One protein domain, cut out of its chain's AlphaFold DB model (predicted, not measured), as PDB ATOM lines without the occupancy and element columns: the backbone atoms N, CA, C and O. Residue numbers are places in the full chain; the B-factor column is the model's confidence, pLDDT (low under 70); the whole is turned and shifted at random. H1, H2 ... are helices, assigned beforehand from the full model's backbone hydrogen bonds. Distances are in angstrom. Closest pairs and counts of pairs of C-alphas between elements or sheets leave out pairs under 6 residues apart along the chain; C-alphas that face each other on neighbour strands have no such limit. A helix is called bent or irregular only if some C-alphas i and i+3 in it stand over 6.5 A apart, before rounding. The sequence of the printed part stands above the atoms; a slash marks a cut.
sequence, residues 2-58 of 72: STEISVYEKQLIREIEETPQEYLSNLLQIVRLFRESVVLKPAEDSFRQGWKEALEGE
ATOM      1  N   SER A   2     -11.937  14.676  39.392       57.56
ATOM      2  CA  SER A   2     -10.620  15.319  39.614       57.56
ATOM      3  C   SER A   2      -9.582  15.044  38.513       57.56
ATOM      4  O   SER A   2      -8.725  15.873  38.234       57.56
ATOM      5  N   THR A   3      -9.675  13.887  37.856       62.25
ATOM      6  CA  THR A   3      -8.832  13.515  36.711       62.25
ATOM      7  C   THR A   3      -9.198  14.252  35.425       62.25
ATOM      8  O   THR A   3      -8.308  14.549  34.639       62.25
ATOM      9  N   GLU A   4     -10.473  14.575  35.210       62.94
ATOM     10  CA  GLU A   4     -10.942  15.231  33.979       62.94
ATOM     11  C   GLU A   4     -10.561  16.711  33.951       62.94
ATOM     12  O   GLU A   4     -10.057  17.186  32.939       62.94
ATOM     13  N   ILE A   5     -10.696  17.409  35.085       70.44
ATOM     14  CA  ILE A   5     -10.242  18.802  35.241       70.44
ATOM     15  C   ILE A   5      -8.747  18.910  34.895       70.44
ATOM     16  O   ILE A   5      -8.344  19.759  34.104       70.44
ATOM     17  N   SER A   6      -7.943  17.963  35.388       79.31
ATOM     18  CA  SER A   6      -6.503  17.910  35.114       79.31
ATOM     19  C   SER A   6      -6.157  17.677  33.633       79.31
ATOM     20  O   SER A   6      -5.092  18.096  33.182       79.31
ATOM     21  N   VAL A   7      -7.022  17.014  32.855       90.62
ATOM     22  CA  VAL A   7      -6.795  16.796  31.415       90.62
ATOM     23  C   VAL A   7      -7.001  18.091  30.628       90.62
ATOM     24  O   VAL A   7      -6.157  18.427  29.796       90.62
ATOM     25  N   TYR A   8      -8.071  18.837  30.911       87.81
ATOM     26  CA  TYR A   8      -8.355  20.101  30.224       87.81
ATOM     27  C   TYR A   8      -7.352  21.201  30.583       87.81
ATOM     28  O   TYR A   8      -6.928  21.943  29.701       87.81
ATOM     29  N   GLU A   9      -6.898  21.268  31.837       89.75
ATOM     30  CA  GLU A   9      -5.840  22.204  32.248       89.75
ATOM     31  C   GLU A   9      -4.544  21.991  31.461       89.75
ATOM     32  O   GLU A   9      -3.947  22.948  30.972       89.75
ATOM     33  N   LYS A  10      -4.126  20.732  31.282       92.50
ATOM     34  CA  LYS A  10      -2.918  20.401  30.512       92.50
ATOM     35  C   LYS A  10      -3.046  20.773  29.038       92.50
ATOM     36  O   LYS A  10      -2.075  21.236  28.449       92.50
ATOM     37  N   GLN A  11      -4.225  20.573  28.448       94.25
ATOM     38  CA  GLN A  11      -4.480  20.980  27.065       94.25
ATOM     39  C   GLN A  11      -4.445  22.504  26.929       94.25
ATOM     40  O   GLN A  11      -3.770  23.009  26.044       94.25
ATOM     41  N   LEU A  12      -5.074  23.240  27.850       92.94
ATOM     42  CA  LEU A  12      -5.039  24.704  27.850       92.94
ATOM     43  C   LEU A  12      -3.619  25.262  27.991       92.94
ATOM     44  O   LEU A  12      -3.270  26.196  27.278       92.94
ATOM     45  N   ILE A  13      -2.793  24.686  28.872       94.12
ATOM     46  CA  ILE A  13      -1.380  25.079  28.999       94.12
ATOM     47  C   ILE A  13      -0.656  24.897  27.664       94.12
ATOM     48  O   ILE A  13       0.031  25.810  27.218       94.12
ATOM     49  N   ARG A  14      -0.859  23.754  27.002       95.38
ATOM     50  CA  ARG A  14      -0.233  23.469  25.712       95.38
ATOM     51  C   ARG A  14      -0.640  24.474  24.630       95.38
ATOM     52  O   ARG A  14       0.226  24.983  23.931       95.38
ATOM     53  N   GLU A  15      -1.926  24.798  24.522       94.75
ATOM     54  CA  GLU A  15      -2.413  25.802  23.562       94.75
ATOM     55  C   GLU A  15      -1.794  27.188  23.822       94.75
ATOM     56  O   GLU A  15      -1.438  27.909  22.889       94.75
ATOM     57  N   ILE A  16      -1.614  27.562  25.095       95.12
ATOM     58  CA  ILE A  16      -0.954  28.820  25.477       95.12
ATOM     59  C   ILE A  16       0.527  28.810  25.072       95.12
ATOM     60  O   ILE A  16       1.016  29.817  24.566       95.12
ATOM     61  N   GLU A  17       1.234  27.695  25.278       95.06
ATOM     62  CA  GLU A  17       2.650  27.545  24.911       95.06
ATOM     63  C   GLU A  17       2.876  27.545  23.392       95.06
ATOM     64  O   GLU A  17       3.879  28.081  22.921       95.06
ATOM     65  N   GLU A  18       1.950  26.970  22.620       96.19
ATOM     66  CA  GLU A  18       2.017  26.925  21.151       96.19
ATOM     67  C   GLU A  18       1.556  28.245  20.492       96.19
ATOM     68  O   GLU A  18       1.829  28.484  19.312       96.19
ATOM     69  N   THR A  19       0.905  29.143  21.241       95.75
ATOM     70  CA  THR A  19       0.445  30.442  20.731       95.75
ATOM     71  C   THR A  19       1.615  31.424  20.556       95.75
ATOM     72  O   THR A  19       2.345  31.694  21.514       95.75
ATOM     73  N   PRO A  20       1.780  32.058  19.378       97.12
ATOM     74  CA  PRO A  20       2.816  33.069  19.188       97.12
ATOM     75  C   PRO A  20       2.642  34.259  20.139       97.12
ATOM     76  O   PRO A  20       1.528  34.740  20.361       97.12
ATOM     77  N   GLN A  21       3.758  34.779  20.658       94.69
ATOM     78  CA  GLN A  21       3.775  35.792  21.720       94.69
ATOM     79  C   GLN A  21       2.924  37.036  21.405       94.69
ATOM     80  O   GLN A  21       2.279  37.588  22.296       94.69
ATOM     81  N   GLU A  22       2.886  37.457  20.141       96.56
ATOM     82  CA  GLU A  22       2.107  38.608  19.664       96.56
ATOM     83  C   GLU A  22       0.584  38.448  19.839       96.56
ATOM     84  O   GLU A  22      -0.122  39.445  19.986       96.56
ATOM     85  N   TYR A  23       0.076  37.213  19.917       96.31
ATOM     86  CA  TYR A  23      -1.349  36.920  20.101       96.31
ATOM     87  C   TYR A  23      -1.736  36.602  21.551       96.31
ATOM     88  O   TYR A  23      -2.928  36.558  21.856       96.31
ATOM     89  N   LEU A  24      -0.776  36.447  22.473       93.31
ATOM     90  CA  LEU A  24      -1.066  36.094  23.872       93.31
ATOM     91  C   LEU A  24      -1.973  37.117  24.571       93.31
ATOM     92  O   LEU A  24      -2.832  36.742  25.368       93.31
ATOM     93  N   SER A  25      -1.833  38.405  24.242       95.94
ATOM     94  CA  SER A  25      -2.714  39.459  24.769       95.94
ATOM     95  C   SER A  25      -4.173  39.262  24.338       95.94
ATOM     96  O   SER A  25      -5.097  39.432  25.137       95.94
ATOM     97  N   ASN A  26      -4.391  38.858  23.085       96.25
ATOM     98  CA  ASN A  26      -5.728  38.603  22.553       96.25
ATOM     99  C   ASN A  26      -6.312  37.320  23.153       96.25
ATOM    100  O   ASN A  26      -7.462  37.319  23.590       96.25
ATOM    101  N   LEU A  27      -5.507  36.258  23.262       95.31
ATOM    102  CA  LEU A  27      -5.907  35.009  23.913       95.31
ATOM    103  C   LEU A  27      -6.330  35.250  25.371       95.31
ATOM    104  O   LEU A  27      -7.383  34.781  25.803       95.31
ATOM    105  N   LEU A  28      -5.565  36.053  26.116       94.00
ATOM    106  CA  LEU A  28      -5.900  36.416  27.492       94.00
ATOM    107  C   LEU A  28      -7.237  37.167  27.590       94.00
ATOM    108  O   LEU A  28      -8.003  36.928  28.524       94.00
ATOM    109  N   GLN A  29      -7.532  38.063  26.645       95.56
ATOM    110  CA  GLN A  29      -8.821  38.758  26.598       95.56
ATOM    111  C   GLN A  29      -9.979  37.789  26.349       95.56
ATOM    112  O   GLN A  29     -10.980  37.859  27.056       95.56
ATOM    113  N   ILE A  30      -9.824  36.843  25.420       94.56
ATOM    114  CA  ILE A  30     -10.846  35.826  25.131       94.56
ATOM    115  C   ILE A  30     -11.145  34.985  26.378       94.56
ATOM    116  O   ILE A  30     -12.307  34.813  26.740       94.56
ATOM    117  N   VAL A  31     -10.111  34.516  27.085       92.56
ATOM    118  CA  VAL A  31     -10.281  33.724  28.316       92.56
ATOM    119  C   VAL A  31     -10.992  34.530  29.408       92.56
ATOM    120  O   VAL A  31     -11.839  33.989  30.122       92.56
ATOM    121  N   ARG A  32     -10.687  35.827  29.544       91.12
ATOM    122  CA  ARG A  32     -11.369  36.713  30.503       91.12
ATOM    123  C   ARG A  32     -12.844  36.892  30.163       91.12
ATOM    124  O   ARG A  32     -13.669  36.687  31.047       91.12
ATOM    125  N   LEU A  33     -13.158  37.191  28.903       90.81
ATOM    126  CA  LEU A  33     -14.535  37.332  28.426       90.81
ATOM    127  C   LEU A  33     -15.331  36.042  28.630       90.81
ATOM    128  O   LEU A  33     -16.457  36.078  29.114       90.81
ATOM    129  N   PHE A  34     -14.729  34.892  28.320       88.75
ATOM    130  CA  PHE A  34     -15.363  33.603  28.567       88.75
ATOM    131  C   PHE A  34     -15.655  33.409  30.055       88.75
ATOM    132  O   PHE A  34     -16.789  33.102  30.418       88.75
ATOM    133  N   ARG A  35     -14.671  33.656  30.929       87.12
ATOM    134  CA  ARG A  35     -14.863  33.571  32.382       87.12
ATOM    135  C   ARG A  35     -15.988  34.492  32.852       87.12
ATOM    136  O   ARG A  35     -16.829  34.049  33.616       87.12
ATOM    137  N   GLU A  36     -16.028  35.735  32.393       84.00
ATOM    138  CA  GLU A  36     -17.098  36.685  32.725       84.00
ATOM    139  C   GLU A  36     -18.472  36.226  32.219       84.00
ATOM    140  O   GLU A  36     -19.471  36.473  32.881       84.00
ATOM    141  N   SER A  37     -18.530  35.520  31.086       82.31
ATOM    142  CA  SER A  37     -19.786  34.992  30.540       82.31
ATOM    143  C   SER A  37     -20.348  33.798  31.319       82.31
ATOM    144  O   SER A  37     -21.563  33.619  31.370       82.31
ATOM    145  N   VAL A  38     -19.479  32.974  31.917       84.19
ATOM    146  CA  VAL A  38     -19.886  31.770  32.667       84.19
ATOM    147  C   VAL A  38     -19.980  32.014  34.168       84.19
ATOM    148  O   VAL A  38     -20.689  31.295  34.872       84.19
ATOM    149  N   VAL A  39     -19.270  33.020  34.678       77.12
ATOM    150  CA  VAL A  39     -19.429  33.484  36.050       77.12
ATOM    151  C   VAL A  39     -20.740  34.256  36.105       77.12
ATOM    152  O   VAL A  39     -20.881  35.310  35.492       77.12
ATOM    153  N   LEU A  40     -21.718  33.706  36.828       65.00
ATOM    154  CA  LEU A  40     -22.973  34.396  37.126       65.00
ATOM    155  C   LEU A  40     -22.671  35.817  37.612       65.00
ATOM    156  O   LEU A  40     -21.724  36.009  38.383       65.00
ATOM    157  N   LYS A  41     -23.495  36.794  37.198       64.38
ATOM    158  CA  LYS A  41     -23.444  38.138  37.785       64.38
ATOM    159  C   LYS A  41     -23.369  37.983  39.305       64.38
ATOM    160  O   LYS A  41     -24.152  37.188  39.842       64.38
ATOM    161  N   PRO A  42     -22.432  38.667  39.986       68.75
ATOM    162  CA  PRO A  42     -22.318  38.569  41.427       68.75
ATOM    163  C   PRO A  42     -23.701  38.726  42.044       68.75
ATOM    164  O   PRO A  42     -24.432  39.653  41.698       68.75
ATOM    165  N   ALA A  43     -24.070  37.822  42.954       70.69
ATOM    166  CA  ALA A  43     -25.330  37.942  43.682       70.69
ATOM    167  C   ALA A  43     -25.454  39.323  44.349       70.69
ATOM    168  O   ALA A  43     -26.561  39.812  44.528       70.69
ATOM    169  N   GLU A  44     -24.320  39.968  44.643       77.81
ATOM    170  CA  GLU A  44     -24.236  41.357  45.088       77.81
ATOM    171  C   GLU A  44     -24.914  42.348  44.132       77.81
ATOM    172  O   GLU A  44     -25.682  43.186  44.597       77.81
ATOM    173  N   ASP A  45     -24.681  42.258  42.821       79.56
ATOM    174  CA  ASP A  45     -25.264  43.189  41.849       79.56
ATOM    175  C   ASP A  45     -26.774  42.977  41.732       79.56
ATOM    176  O   ASP A  45     -27.546  43.938  41.766       79.56
ATOM    177  N   SER A  46     -27.206  41.714  41.679       81.19
ATOM    178  CA  SER A  46     -28.628  41.355  41.693       81.19
ATOM    179  C   SER A  46     -29.311  41.803  42.988       81.19
ATOM    180  O   SER A  46     -30.425  42.315  42.956       81.19
ATOM    181  N   PHE A  47     -28.636  41.658  44.131       83.94
ATOM    182  CA  PHE A  47     -29.153  42.072  45.431       83.94
ATOM    183  C   PHE A  47     -29.238  43.592  45.545       83.94
ATOM    184  O   PHE A  47     -30.247  44.115  46.003       83.94
ATOM    185  N   ARG A  48     -28.208  44.319  45.103       87.75
ATOM    186  CA  ARG A  48     -28.184  45.785  45.106       87.75
ATOM    187  C   ARG A  48     -29.311  46.355  44.247       87.75
ATOM    188  O   ARG A  48     -29.963  47.307  44.671       87.75
ATOM    189  N   GLN A  49     -29.542  45.763  43.076       87.88
ATOM    190  CA  GLN A  49     -30.633  46.152  42.189       87.88
ATOM    191  C   GLN A  49     -31.998  45.843  42.818       87.88
ATOM    192  O   GLN A  49     -32.796  46.761  42.985       87.88
ATOM    193  N   GLY A  50     -32.224  44.609  43.279       89.00
ATOM    194  CA  GLY A  50     -33.484  44.237  43.931       89.00
ATOM    195  C   GLY A  50     -33.766  45.039  45.209       89.00
ATOM    196  O   GLY A  50     -34.912  45.355  45.511       89.00
ATOM    197  N   TRP A  51     -32.726  45.436  45.950       91.50
ATOM    198  CA  TRP A  51     -32.856  46.301  47.124       91.50
ATOM    199  C   TRP A  51     -33.333  47.708  46.757       91.50
ATOM    200  O   TRP A  51     -34.173  48.280  47.451       91.50
ATOM    201  N   LYS A  52     -32.813  48.270  45.661       95.12
ATOM    202  CA  LYS A  52     -33.254  49.567  45.144       95.12
ATOM    203  C   LYS A  52     -34.713  49.504  44.679       95.12
ATOM    204  O   LYS A  52     -35.505  50.332  45.116       95.12
ATOM    205  N   GLU A  53     -35.066  48.500  43.880       94.31
ATOM    206  CA  GLU A  53     -36.435  48.271  43.389       94.31
ATOM    207  C   GLU A  53     -37.428  48.119  44.554       94.31
ATOM    208  O   GLU A  53     -38.499  48.725  44.556       94.31
ATOM    209  N   ALA A  54     -37.039  47.397  45.613       92.19
ATOM    210  CA  ALA A  54     -37.846  47.258  46.823       92.19
ATOM    211  C   ALA A  54     -38.072  48.589  47.558       92.19
ATOM    212  O   ALA A  54     -39.182  48.851  48.023       92.19
ATOM    213  N   LEU A  55     -37.044  49.440  47.659       94.25
ATOM    214  CA  LEU A  55     -37.161  50.770  48.270       94.25
ATOM    215  C   LEU A  55     -38.008  51.736  47.431       94.25
ATOM    216  O   LEU A  55     -38.697  52.584  47.995       94.25
ATOM    217  N   GLU A  56     -37.959  51.613  46.106       95.19
ATOM    218  CA  GLU A  56     -38.741  52.425  45.165       95.19
ATOM    219  C   GLU A  56     -40.189  51.918  45.013       95.19
ATOM    220  O   GLU A  56     -41.022  52.589  44.406       95.19
ATOM    221  N   GLY A  57     -40.520  50.776  45.628       91.44
ATOM    222  CA  GLY A  57     -41.848  50.168  45.566       91.44
ATOM    223  C   GLY A  57     -42.125  49.434  44.252       91.44
ATOM    224  O   GLY A  57     -43.264  49.037  44.015       91.44
ATOM    225  N   GLU A  58     -41.101  49.208  43.425       92.12
ATOM    226  CA  GLU A  58     -41.150  48.457  42.164       92.12
ATOM    227  C   GLU A  58     -41.222  46.942  42.428       92.12
ATOM    228  O   GLU A  58     -40.421  46.143  41.952       92.12
TER     229      GLU A  58
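Overview. This is residues 2 to 58 of the 72 residues of an uncharacterized protein of Methanosarcinales archaeon (UniProt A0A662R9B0). Two helices, H1 and H2, make an open V, meeting near their ends where residues 19 and 20 join them; a third helix, H3, stretches away beyond the far end of H2 as an arm and touches neither. The helices pack into no common core, and the outline is flat, spanning 55 by 32 by 11 A. The printed part has 57 residues, with three named helices in the order H1, H2, H3 and no named strand: the class is all helix. The whole is extended, with a radius of gyration of the C-alphas of 18.7 A.

Along the chain. H1, residues 2 to 18, begins at C-alpha 2 at (-10.620, 15.319, 39.614) and is 25.2 A long from first to last C-alpha. H2, residues 21 to 38, begins at C-alpha 21 at (3.775, 35.792, 21.720) and is 26.4 A long; it is irregular, with C-alphas 22 and 25 lying 7.1 A apart. H3, residues 43 to 56, is 19.8 A long and ends at C-alpha 56 at (-38.741, 52.425, 45.165).

Arrangement. H1 and H2 are close but not clearly touching, with 1 pair of C-alphas within 8 A; their closest C-alphas are those of Ile 16 and Leu 24, 7.4 A apart. They run opposite ways at a shallow tilt of 33 degrees, only just short of steep. H3 is apart from H1 and from H2. In H3 every O i to N i+4 pair is within hydrogen-bond range; in H1 12 of 13 are, and in H2 12 of 14.

Size, cuts and confidence. The two C-alphas farthest apart are those of Glu 18 and Gly 57, at 55.3 A. Residues 2 to 14, 29 to 49 and 51 to 57 stand free. The links H1 to H2 and H2 to H3 are tight, and the printed part has no cut. The mean pLDDT of the printed part is 87.3; residues 2 to 4 and 40 to 42 are under 70.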